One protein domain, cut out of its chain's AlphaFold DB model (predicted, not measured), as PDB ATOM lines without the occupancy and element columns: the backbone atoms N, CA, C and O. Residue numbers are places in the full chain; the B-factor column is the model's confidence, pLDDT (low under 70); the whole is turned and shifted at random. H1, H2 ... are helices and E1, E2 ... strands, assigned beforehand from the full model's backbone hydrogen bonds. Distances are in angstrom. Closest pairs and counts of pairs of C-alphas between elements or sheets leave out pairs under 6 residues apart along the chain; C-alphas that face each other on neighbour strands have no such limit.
ATOM      1  N   ASN A 983     -54.268  77.228  10.259       85.44
ATOM      2  CA  ASN A 983     -53.365  76.689   9.246       85.44
ATOM      3  C   ASN A 983     -51.961  77.298   9.347       85.44
ATOM      4  O   ASN A 983     -50.968  76.606   9.142       85.44
ATOM      5  N   LEU A 984     -51.842  78.579   9.711       85.62
ATOM      6  CA  LEU A 984     -50.549  79.246   9.869       85.62
ATOM      7  C   LEU A 984     -49.799  78.761  11.116       85.62
ATOM      8  O   LEU A 984     -48.569  78.719  11.102       85.62
ATOM      9  N   ALA A 985     -50.514  78.427  12.193       86.06
ATOM     10  CA  ALA A 985     -49.913  77.848  13.395       86.06
ATOM     11  C   ALA A 985     -49.370  76.439  13.113       86.06
ATOM     12  O   ALA A 985     -48.185  76.201  13.346       86.06
ATOM     13  N   ALA A 986     -50.185  75.571  12.502       89.94
ATOM     14  CA  ALA A 986     -49.769  74.230  12.087       89.94
ATOM     15  C   ALA A 986     -48.574  74.276  11.118       89.94
ATOM     16  O   ALA A 986     -47.591  73.554  11.273       89.94
ATOM     17  N   LEU A 987     -48.601  75.204  10.159       91.56
ATOM     18  CA  LEU A 987     -47.526  75.375   9.186       91.56
ATOM     19  C   LEU A 987     -46.230  75.922   9.814       91.56
ATOM     20  O   LEU A 987     -45.139  75.585   9.359       91.56
ATOM     21  N   LYS A 988     -46.309  76.741  10.872       93.12
ATOM     22  CA  LYS A 988     -45.131  77.179  11.649       93.12
ATOM     23  C   LYS A 988     -44.504  76.043  12.443       93.12
ATOM     24  O   LYS A 988     -43.278  75.957  12.501       93.12
ATOM     25  N   GLU A 989     -45.331  75.219  13.074       92.75
ATOM     26  CA  GLU A 989     -44.875  74.069  13.849       92.75
ATOM     27  C   GLU A 989     -44.177  73.056  12.936       92.75
ATOM     28  O   GLU A 989     -43.017  72.716  13.168       92.75
ATOM     29  N   GLU A 990     -44.808  72.707  11.814       94.12
ATOM     30  CA  GLU A 990     -44.233  71.804  10.816       94.12
ATOM     31  C   GLU A 990     -42.952  72.372  10.184       94.12
ATOM     32  O   GLU A 990     -41.951  71.667  10.048       94.12
ATOM     33  N   ALA A 991     -42.925  73.669   9.858       95.00
ATOM     34  CA  ALA A 991     -41.721  74.318   9.344       95.00
ATOM     35  C   ALA A 991     -40.584  74.358  10.376       95.00
ATOM     36  O   ALA A 991     -39.418  74.269   9.999       95.00
ATOM     37  N   SER A 992     -40.903  74.511  11.663       94.06
ATOM     38  CA  SER A 992     -39.913  74.506  12.745       94.06
ATOM     39  C   SER A 992     -39.368  73.106  13.007       94.06
ATOM     40  O   SER A 992     -38.179  72.974  13.284       94.06
ATOM     41  N   ARG A 993     -40.210  72.073  12.870       95.94
ATOM     42  CA  ARG A 993     -39.807  70.664  12.926       95.94
ATOM     43  C   ARG A 993     -38.834  70.342  11.795       95.94
ATOM     44  O   ARG A 993     -37.699  69.978  12.068       95.94
ATOM     45  N   ARG A 994     -39.226  70.608  10.543       95.56
ATOM     46  CA  ARG A 994     -38.366  70.392   9.365       95.56
ATOM     47  C   ARG A 994     -37.075  71.197   9.424       95.56
ATOM     48  O   ARG A 994     -36.050  70.713   8.982       95.56
ATOM     49  N   ALA A 995     -37.093  72.417   9.968       95.81
ATOM     50  CA  ALA A 995     -35.900  73.263  10.046       95.81
ATOM     51  C   ALA A 995     -34.743  72.639  10.839       95.81
ATOM     52  O   ALA A 995     -33.606  73.064  10.640       95.81
ATOM     53  N   GLN A 996     -35.019  71.676  11.725       95.81
ATOM     54  CA  GLN A 996     -33.991  70.950  12.475       95.81
ATOM     55  C   GLN A 996     -33.138  70.059  11.564       95.81
ATOM     56  O   GLN A 996     -31.966  69.846  11.863       95.81
ATOM     57  N   ASP A 997     -33.696  69.628  10.431       96.06
ATOM     58  CA  ASP A 997     -33.041  68.725   9.486       96.06
ATOM     59  C   ASP A 997     -32.231  69.474   8.406       96.06
ATOM     60  O   ASP A 997     -31.512  68.860   7.623       96.06
ATOM     61  N   TYR A 998     -32.331  70.808   8.334       96.88
ATOM     62  CA  TYR A 998     -31.626  71.612   7.329       96.88
ATOM     63  C   TYR A 998     -30.295  72.151   7.858       96.88
ATOM     64  O   TYR A 998     -30.224  72.768   8.923       96.88
ATOM     65  N   GLU A 999     -29.245  72.043   7.046       96.38
ATOM     66  CA  GLU A 999     -27.937  72.630   7.336       96.38
ATOM     67  C   GLU A 999     -27.840  74.055   6.756       96.38
ATOM     68  O   GLU A 999     -28.101  74.300   5.575       96.38
ATOM     69  N   VAL A1000     -27.434  75.031   7.576       95.38
ATOM     70  CA  VAL A1000     -27.183  76.410   7.122       95.38
ATOM     71  C   VAL A1000     -25.750  76.524   6.593       95.38
ATOM     72  O   VAL A1000     -24.814  76.677   7.371       95.38
ATOM     73  N   VAL A1001     -25.582  76.524   5.268       95.62
ATOM     74  CA  VAL A1001     -24.261  76.569   4.607       95.62
ATOM     75  C   VAL A1001     -23.626  77.956   4.674       95.62
ATOM     76  O   VAL A1001     -22.433  78.111   4.926       95.62
ATOM     77  N   SER A1002     -24.412  78.997   4.405       93.88
ATOM     78  CA  SER A1002     -23.933  80.383   4.380       93.88
ATOM     79  C   SER A1002     -25.067  81.356   4.673       93.88
ATOM     80  O   SER A1002     -26.229  81.043   4.433       93.88
ATOM     81  N   ILE A1003     -24.753  82.543   5.202       92.25
ATOM     82  CA  ILE A1003     -25.744  83.588   5.510       92.25
ATOM     83  C   ILE A1003     -25.339  84.891   4.820       92.25
ATOM     84  O   ILE A1003     -24.349  85.524   5.185       92.25
ATOM     85  N   GLU A1004     -26.152  85.344   3.869       85.75
ATOM     86  CA  GLU A1004     -25.982  86.630   3.195       85.75
ATOM     87  C   GLU A1004     -26.851  87.720   3.852       85.75
ATOM     88  O   GLU A1004     -28.078  87.733   3.762       85.75
ATOM     89  N   GLY A1005     -26.217  88.698   4.504       79.06
ATOM     90  CA  GLY A1005     -26.887  89.909   4.992       79.06
ATOM     91  C   GLY A1005     -27.286  89.913   6.475       79.06
ATOM     92  O   GLY A1005     -26.807  89.142   7.300       79.06
ATOM     93  N   LYS A1006     -28.116  90.892   6.861       67.38
ATOM     94  CA  LYS A1006     -28.404  91.210   8.271       67.38
ATOM     95  C   LYS A1006     -29.526  90.331   8.839       67.38
ATOM     96  O   LYS A1006     -30.681  90.727   8.741       67.38
ATOM     97  N   GLY A1007     -29.169  89.194   9.446       73.44
ATOM     98  CA  GLY A1007     -29.768  88.513  10.621       73.44
ATOM     99  C   GLY A1007     -31.290  88.425  10.850       73.44
ATOM    100  O   GLY A1007     -31.695  88.022  11.938       73.44
ATOM    101  N   LYS A1008     -32.160  88.813   9.914       87.75
ATOM    102  CA  LYS A1008     -33.612  88.654  10.066       87.75
ATOM    103  C   LYS A1008     -33.972  87.181   9.910       87.75
ATOM    104  O   LYS A1008     -33.523  86.552   8.957       87.75
ATOM    105  N   LYS A1009     -34.784  86.663  10.827       92.69
ATOM    106  CA  LYS A1009     -35.284  85.285  10.812       92.69
ATOM    107  C   LYS A1009     -36.615  85.198  10.063       92.69
ATOM    108  O   LYS A1009     -37.398  86.149  10.089       92.69
ATOM    109  N   CYS A1010     -36.844  84.078   9.391       94.06
ATOM    110  CA  CYS A1010     -38.123  83.717   8.797       94.06
ATOM    111  C   CYS A1010     -39.174  83.552   9.899       94.06
ATOM    112  O   CYS A1010     -38.898  82.942  10.927       94.06
ATOM    113  N   SER A1011     -40.381  84.080   9.695       91.62
ATOM    114  CA  SER A1011     -41.471  83.955  10.672       91.62
ATOM    115  C   SER A1011     -42.106  82.563  10.718       91.62
ATOM    116  O   SER A1011     -42.938  82.335  11.591       91.62
ATOM    117  N   LEU A1012     -41.771  81.684   9.763       94.94
ATOM    118  CA  LEU A1012     -42.271  80.310   9.678       94.94
ATOM    119  C   LEU A1012     -41.280  79.317  10.294       94.94
ATOM    120  O   LEU A1012     -41.594  78.705  11.302       94.94
ATOM    121  N   CYS A1013     -40.063  79.224   9.748       95.56
ATOM    122  CA  CYS A1013     -39.061  78.237  10.170       95.56
ATOM    123  C   CYS A1013     -37.979  78.778  11.125       95.56
ATOM    124  O   CYS A1013     -37.054  78.061  11.485       95.56
ATOM    125  N   SER A1014     -38.015  80.064  11.493       94.94
ATOM    126  CA  SER A1014     -37.009  80.723  12.352       94.94
ATOM    127  C   SER A1014     -35.553  80.754  11.838       94.94
ATOM    128  O   SER A1014     -34.692  81.343  12.502       94.94
ATOM    129  N   LEU A1015     -35.258  80.223  10.645       95.00
ATOM    130  CA  LEU A1015     -33.937  80.308  10.007       95.00
ATOM    131  C   LEU A1015     -33.670  81.709   9.415       95.00
ATOM    132  O   LEU A1015     -34.614  82.444   9.106       95.00
ATOM    133  N   PRO A1016     -32.403  82.140   9.251       93.62
ATOM    134  CA  PRO A1016     -32.084  83.439   8.656       93.62
ATOM    135  C   PRO A1016     -32.593  83.562   7.208       93.62
ATOM    136  O   PRO A1016     -32.356  82.691   6.382       93.62
ATOM    137  N   LEU A1017     -33.232  84.682   6.859       92.44
ATOM    138  CA  LEU A1017     -33.810  84.910   5.522       92.44
ATOM    139  C   LEU A1017     -32.768  84.917   4.390       92.44
ATOM    140  O   LEU A1017     -33.099  84.646   3.245       92.44
ATOM    141  N   GLY A1018     -31.518  85.256   4.704       90.19
ATOM    142  CA  GLY A1018     -30.404  85.223   3.753       90.19
ATOM    143  C   GLY A1018     -29.613  83.917   3.766       90.19
ATOM    144  O   GLY A1018     -28.521  83.890   3.206       90.19
ATOM    145  N   ALA A1019     -30.093  82.884   4.464       93.06
ATOM    146  CA  ALA A1019     -29.399  81.608   4.545       93.06
ATOM    147  C   ALA A1019     -29.526  80.817   3.238       93.06
ATOM    148  O   ALA A1019     -30.623  80.693   2.695       93.06
ATOM    149  N   THR A1020     -28.408  80.263   2.776       93.88
ATOM    150  CA  THR A1020     -28.379  79.154   1.820       93.88
ATOM    151  C   THR A1020     -28.505  77.871   2.630       93.88
ATOM    152  O   THR A1020     -27.696  77.643   3.533       93.88
ATOM    153  N   LEU A1021     -29.539  77.082   2.354       96.25
ATOM    154  CA  LEU A1021     -29.858  75.879   3.118       96.25
ATOM    155  C   LEU A1021     -29.490  74.637   2.308       96.25
ATOM    156  O   LEU A1021     -29.665  74.638   1.091       96.25
ATOM    157  N   LYS A1022     -29.006  73.595   2.977       97.06
ATOM    158  CA  LYS A1022     -28.938  72.235   2.440       97.06
ATOM    159  C   LYS A1022     -30.001  71.381   3.107       97.06
ATOM    160  O   LYS A1022     -30.173  71.468   4.322       97.06
ATOM    161  N   ASP A1023     -30.721  70.607   2.309       96.31
ATOM    162  CA  ASP A1023     -31.645  69.599   2.819       96.31
ATOM    163  C   ASP A1023     -30.881  68.358   3.345       96.31
ATOM    164  O   ASP A1023     -29.669  68.238   3.124       96.31
ATOM    165  N   PRO A1024     -31.561  67.408   4.015       95.31
ATOM    166  CA  PRO A1024     -30.948  66.152   4.468       95.31
ATOM    167  C   PRO A1024     -30.361  65.289   3.348       95.31
ATOM    168  O   PRO A1024     -29.545  64.411   3.610       95.31
ATOM    169  N   SER A1025     -30.782  65.518   2.101       95.69
ATOM    170  CA  SER A1025     -30.263  64.822   0.918       95.69
ATOM    171  C   SER A1025     -28.996  65.487   0.359       95.69
ATOM    172  O   SER A1025     -28.424  65.003  -0.615       95.69
ATOM    173  N   GLY A1026     -28.538  66.590   0.963       95.19
ATOM    174  CA  GLY A1026     -27.369  67.358   0.544       95.19
ATOM    175  C   GLY A1026     -27.633  68.365  -0.582       95.19
ATOM    176  O   GLY A1026     -26.698  69.055  -1.000       95.19
ATOM    177  N   ASN A1027     -28.874  68.500  -1.058       96.69
ATOM    178  CA  ASN A1027     -29.231  69.440  -2.115       96.69
ATOM    179  C   ASN A1027     -29.367  70.856  -1.558       96.69
ATOM    180  O   ASN A1027     -29.915  71.082  -0.479       96.69
ATOM    181  N   ILE A1028     -28.889  71.837  -2.325       95.56
ATOM    182  CA  ILE A1028     -29.060  73.248  -1.983       95.56
ATOM    183  C   ILE A1028     -30.503  73.646  -2.278       95.56
ATOM    184  O   ILE A1028     -30.958  73.548  -3.416       95.56
ATOM    185  N   VAL A1029     -31.193  74.147  -1.260       94.06
ATOM    186  CA  VAL A1029     -32.579  74.596  -1.368       94.06
ATOM    187  C   VAL A1029     -32.628  76.102  -1.590       94.06
ATOM    188  O   VAL A1029     -31.784  76.862  -1.099       94.06
ATOM    189  N   ASP A1030     -33.635  76.533  -2.347       91.94
ATOM    190  CA  ASP A1030     -33.893  77.935  -2.648       91.94
ATOM    191  C   ASP A1030     -33.885  78.818  -1.396       91.94
ATOM    192  O   ASP A1030     -34.363  78.447  -0.325       91.94
ATOM    193  N   LYS A1031     -33.359  80.038  -1.532       93.69
ATOM    194  CA  LYS A1031     -33.350  81.025  -0.444       93.69
ATOM    195  C   LYS A1031     -34.780  81.470  -0.113       93.69
ATOM    196  O   LYS A1031     -35.679  81.423  -0.948       93.69
ATOM    197  N   HIS A1032     -34.982  82.001   1.094       94.88
ATOM    198  CA  HIS A1032     -36.251  82.646   1.432       94.88
ATOM    199  C   HIS A1032     -36.502  83.834   0.499       94.88
ATOM    200  O   HIS A1032     -35.701  84.771   0.425       94.88
ATOM    201  N   GLU A1033     -37.649  83.832  -0.171       94.62
ATOM    202  CA  GLU A1033     -37.998  84.869  -1.132       94.62
ATOM    203  C   GLU A1033     -39.208  85.677  -0.680       94.62
ATOM    204  O   GLU A1033     -40.141  85.179  -0.058       94.62
ATOM    205  N   ARG A1034     -39.191  86.972  -1.000       93.56
ATOM    206  CA  ARG A1034     -40.314  87.877  -0.764       93.56
ATOM    207  C   ARG A1034     -40.934  88.279  -2.091       93.56
ATOM    208  O   ARG A1034     -40.226  88.796  -2.961       93.56
ATOM    209  N   PHE A1035     -42.243  88.115  -2.188       94.06
ATOM    210  CA  PHE A1035     -43.063  88.483  -3.333       94.06
ATOM    211  C   PHE A1035     -44.111  89.509  -2.914       94.06
ATOM    212  O   PHE A1035     -44.471  89.598  -1.741       94.06
ATOM    213  N   ALA A1036     -44.571  90.321  -3.858       90.19
ATOM    214  CA  ALA A1036     -45.720  91.193  -3.654       90.19
ATOM    215  C   ALA A1036     -46.947  90.488  -4.236       90.19
ATOM    216  O   ALA A1036     -46.962  90.198  -5.430       90.19
ATOM    217  N   ALA A1037     -47.925  90.173  -3.391       81.88
ATOM    218  CA  ALA A1037     -49.174  89.561  -3.809       81.88
ATOM    219  C   ALA A1037     -50.150  90.667  -4.220       81.88
ATOM    220  O   ALA A1037     -50.561  91.472  -3.394       81.88
ATOM    221  N   GLY A1038     -50.478  90.735  -5.509       83.56
ATOM    222  CA  GLY A1038     -51.393  91.735  -6.067       83.56
ATOM    223  C   GLY A1038     -50.726  93.009  -6.604       83.56
ATOM    224  O   GLY A1038     -49.500  93.179  -6.582       83.56
ATOM    225  N   ASP A1039     -51.562  93.904  -7.132       76.62
ATOM    226  CA  ASP A1039     -51.145  95.135  -7.826       76.62
ATOM    227  C   ASP A1039     -50.627  96.215  -6.873       76.62
ATOM    228  O   ASP A1039     -49.768  97.032  -7.221       76.62
ATOM    229  N   ASN A1040     -51.106  96.190  -5.632       73.00
ATOM    230  CA  ASN A1040     -50.646  97.078  -4.586       73.00
ATOM    231  C   ASN A1040     -49.393  96.465  -3.946       73.00
ATOM    232  O   ASN A1040     -49.496  95.506  -3.195       73.00
ATOM    233  N   ASP A1041     -48.211  97.062  -4.169       74.12
ATOM    234  CA  ASP A1041     -46.891  96.704  -3.582       74.12
ATOM    235  C   ASP A1041     -46.866  96.599  -2.021       74.12
ATOM    236  O   ASP A1041     -45.802  96.452  -1.412       74.12
ATOM    237  N   LYS A1042     -48.019  96.726  -1.351       75.38
ATOM    238  CA  LYS A1042     -48.217  96.680   0.100       75.38
ATOM    239  C   LYS A1042     -48.369  95.258   0.643       75.38
ATOM    240  O   LYS A1042     -47.864  95.003   1.738       75.38
ATOM    241  N   ASP A1043     -48.993  94.353  -0.106       82.56
ATOM    242  CA  ASP A1043     -49.238  92.987   0.356       82.56
ATOM    243  C   ASP A1043     -48.058  92.108  -0.033       82.56
ATOM    244  O   ASP A1043     -47.740  91.916  -1.203       82.56
ATOM    245  N   LEU A1044     -47.313  91.654   0.973       88.62
ATOM    246  CA  LEU A1044     -46.034  90.985   0.779       88.62
ATOM    247  C   LEU A1044     -46.117  89.568   1.330       88.62
ATOM    248  O   LEU A1044     -46.230  89.385   2.541       88.62
ATOM    249  N   VAL A1045     -46.008  88.592   0.435       91.12
ATOM    250  CA  VAL A1045     -45.993  87.165   0.754       91.12
ATOM    251  C   VAL A1045     -44.546  86.694   0.829       91.12
ATOM    252  O   VAL A1045     -43.703  87.067   0.011       91.12
ATOM    253  N   TRP A1046     -44.243  85.907   1.855       92.19
ATOM    254  CA  TRP A1046     -42.941  85.274   2.024       92.19
ATOM    255  C   TRP A1046     -43.039  83.811   1.622       92.19
ATOM    256  O   TRP A1046     -43.903  83.098   2.124       92.19
ATOM    257  N   TYR A1047     -42.141  83.380   0.744       96.25
ATOM    258  CA  TYR A1047     -41.883  81.978   0.476       96.25
ATOM    259  C   TYR A1047     -40.825  81.468   1.451       96.25
ATOM    260  O   TYR A1047     -39.738  82.048   1.576       96.25
ATOM    261  N   CYS A1048     -41.161  80.397   2.158       96.50
ATOM    262  CA  CYS A1048     -40.252  79.658   3.008       96.50
ATOM    263  C   CYS A1048     -40.010  78.274   2.388       96.50
ATOM    264  O   CYS A1048     -40.942  77.471   2.361       96.50
ATOM    265  N   PRO A1049     -38.773  77.969   1.950       95.44
ATOM    266  CA  PRO A1049     -38.439  76.682   1.333       95.44
ATOM    267  C   PRO A1049     -38.685  75.490   2.267       95.44
ATOM    268  O   PRO A1049     -39.062  74.417   1.818       95.44
ATOM    269  N   VAL A1050     -38.518  75.692   3.578       96.00
ATOM    270  CA  VAL A1050     -38.717  74.651   4.597       96.00
ATOM    271  C   VAL A1050     -40.207  74.382   4.833       96.00
ATOM    272  O   VAL A1050     -40.616  73.237   5.005       96.00
ATOM    273  N   ALA A1051     -41.025  75.440   4.829       95.00
ATOM    274  CA  ALA A1051     -42.465  75.336   5.058       95.00
ATOM    275  C   ALA A1051     -43.246  74.925   3.802       95.00
ATOM    276  O   ALA A1051     -44.384  74.493   3.935       95.00
ATOM    277  N   GLN A1052     -42.668  75.123   2.607       93.12
ATOM    278  CA  GLN A1052     -43.327  74.923   1.306       93.12
ATOM    279  C   GLN A1052     -44.725  75.559   1.269       93.12
ATOM    280  O   GLN A1052     -45.705  74.982   0.816       93.12
ATOM    281  N   ASN A1053     -44.818  76.777   1.803       93.00
ATOM    282  CA  ASN A1053     -46.090  77.452   2.061       93.00
ATOM    283  C   ASN A1053     -46.774  78.005   0.801       93.00
ATOM    284  O   ASN A1053     -47.810  78.658   0.912       93.00
ATOM    285  N   LEU A1054     -46.152  77.818  -0.361       92.50
ATOM    286  CA  LEU A1054     -46.676  78.127  -1.680       92.50
ATOM    287  C   LEU A1054     -46.408  76.911  -2.559       92.50
ATOM    288  O   LEU A1054     -45.311  76.356  -2.514       92.50
ATOM    289  N   ASP A1055     -47.395  76.532  -3.355       93.50
ATOM    290  CA  ASP A1055     -47.247  75.527  -4.395       93.50
ATOM    291  C   ASP A1055     -46.334  76.039  -5.522       93.50
ATOM    292  O   ASP A1055     -46.251  77.242  -5.794       93.50
TER     293      ASP A1055
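AT A GLANCE: This is residues 983 to 1055 of the 1101 residues of an uncharacterized protein of Perkinsus olseni (UniProt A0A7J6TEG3). Two small antiparallel hairpins, E1 with E2 and E3 with E4, sit apart towards the two ends of the longest axis, and one helix, H1, runs along one side and leads directly into E1. Much of the rest is loop: the stretch between E1 and E2 folds back to H1, where residues 1012 and 1013 pack on it, and residues 1050 and 1051 of the end stretch after E4 pack on H1 as well. The printed part has 73 residues, with one named helix and four named strands in the order H1, E1, E2, E3, E4; under half of the residues are in named elements, and the class is mixed, helices and strands. The whole is compact, with a radius of gyration of the C-alphas of 12.4 A and spans of 38 by 29 by 21 A.

HOW THE PARTS SIT: E1, residues 999 to 1003, and E2, residues 1019 to 1022, are antiparallel neighbours at 154 degrees and form a hairpin. N 1020 and O 1002 are within hydrogen-bond range at 2.8 A, as are N 999 and O 1022 at 2.9 A. Residues 1021 to 1022 of E2 also pair, antiparallel, with residues 1028 to 1029, outside the named strands. E3, residues 1033 to 1036, and E4, residues 1044 to 1047, form the other hairpin, antiparallel at 150 degrees. Its pairs within hydrogen-bond range include N 1035 and O 1045, 2.8 A, and N 1047 and O 1033, 2.8 A. E1 and E2 are each apart from both E3 and E4. H1, residues 983 to 997, is apart from E2, E3 and E4. In H1, 9 of 11 O i to N i+4 pairs are within hydrogen-bond range.

IN THESE COORDINATES: E1 is 11.3 A from first to last C-alpha and E2 is 9.6 A; C-alpha 999 stands at (-27.937, 72.630, 7.336). E3 is 10.3 A long and E4 9.9 A, ending at C-alpha 1047 (-41.883, 81.978, 0.476). H1 is 21.8 A long and begins at C-alpha 983 (-53.365, 76.689, 9.246).

THE WHOLE: The two C-alphas farthest apart are those of Ser 1025 and Asn 1040, at 38.6 A; those of Asn 983 and Asp 1055, the first and last printed, are 15.0 A apart. The printed part has no cut. The link from E1 to E2, residues 1004 to 1018, is long; H1 to E1 is tight, and E2 to E3 and E3 to E4 are short. The mean pLDDT of the printed part is 91.2, and one residue, Lys 1006, is under 70.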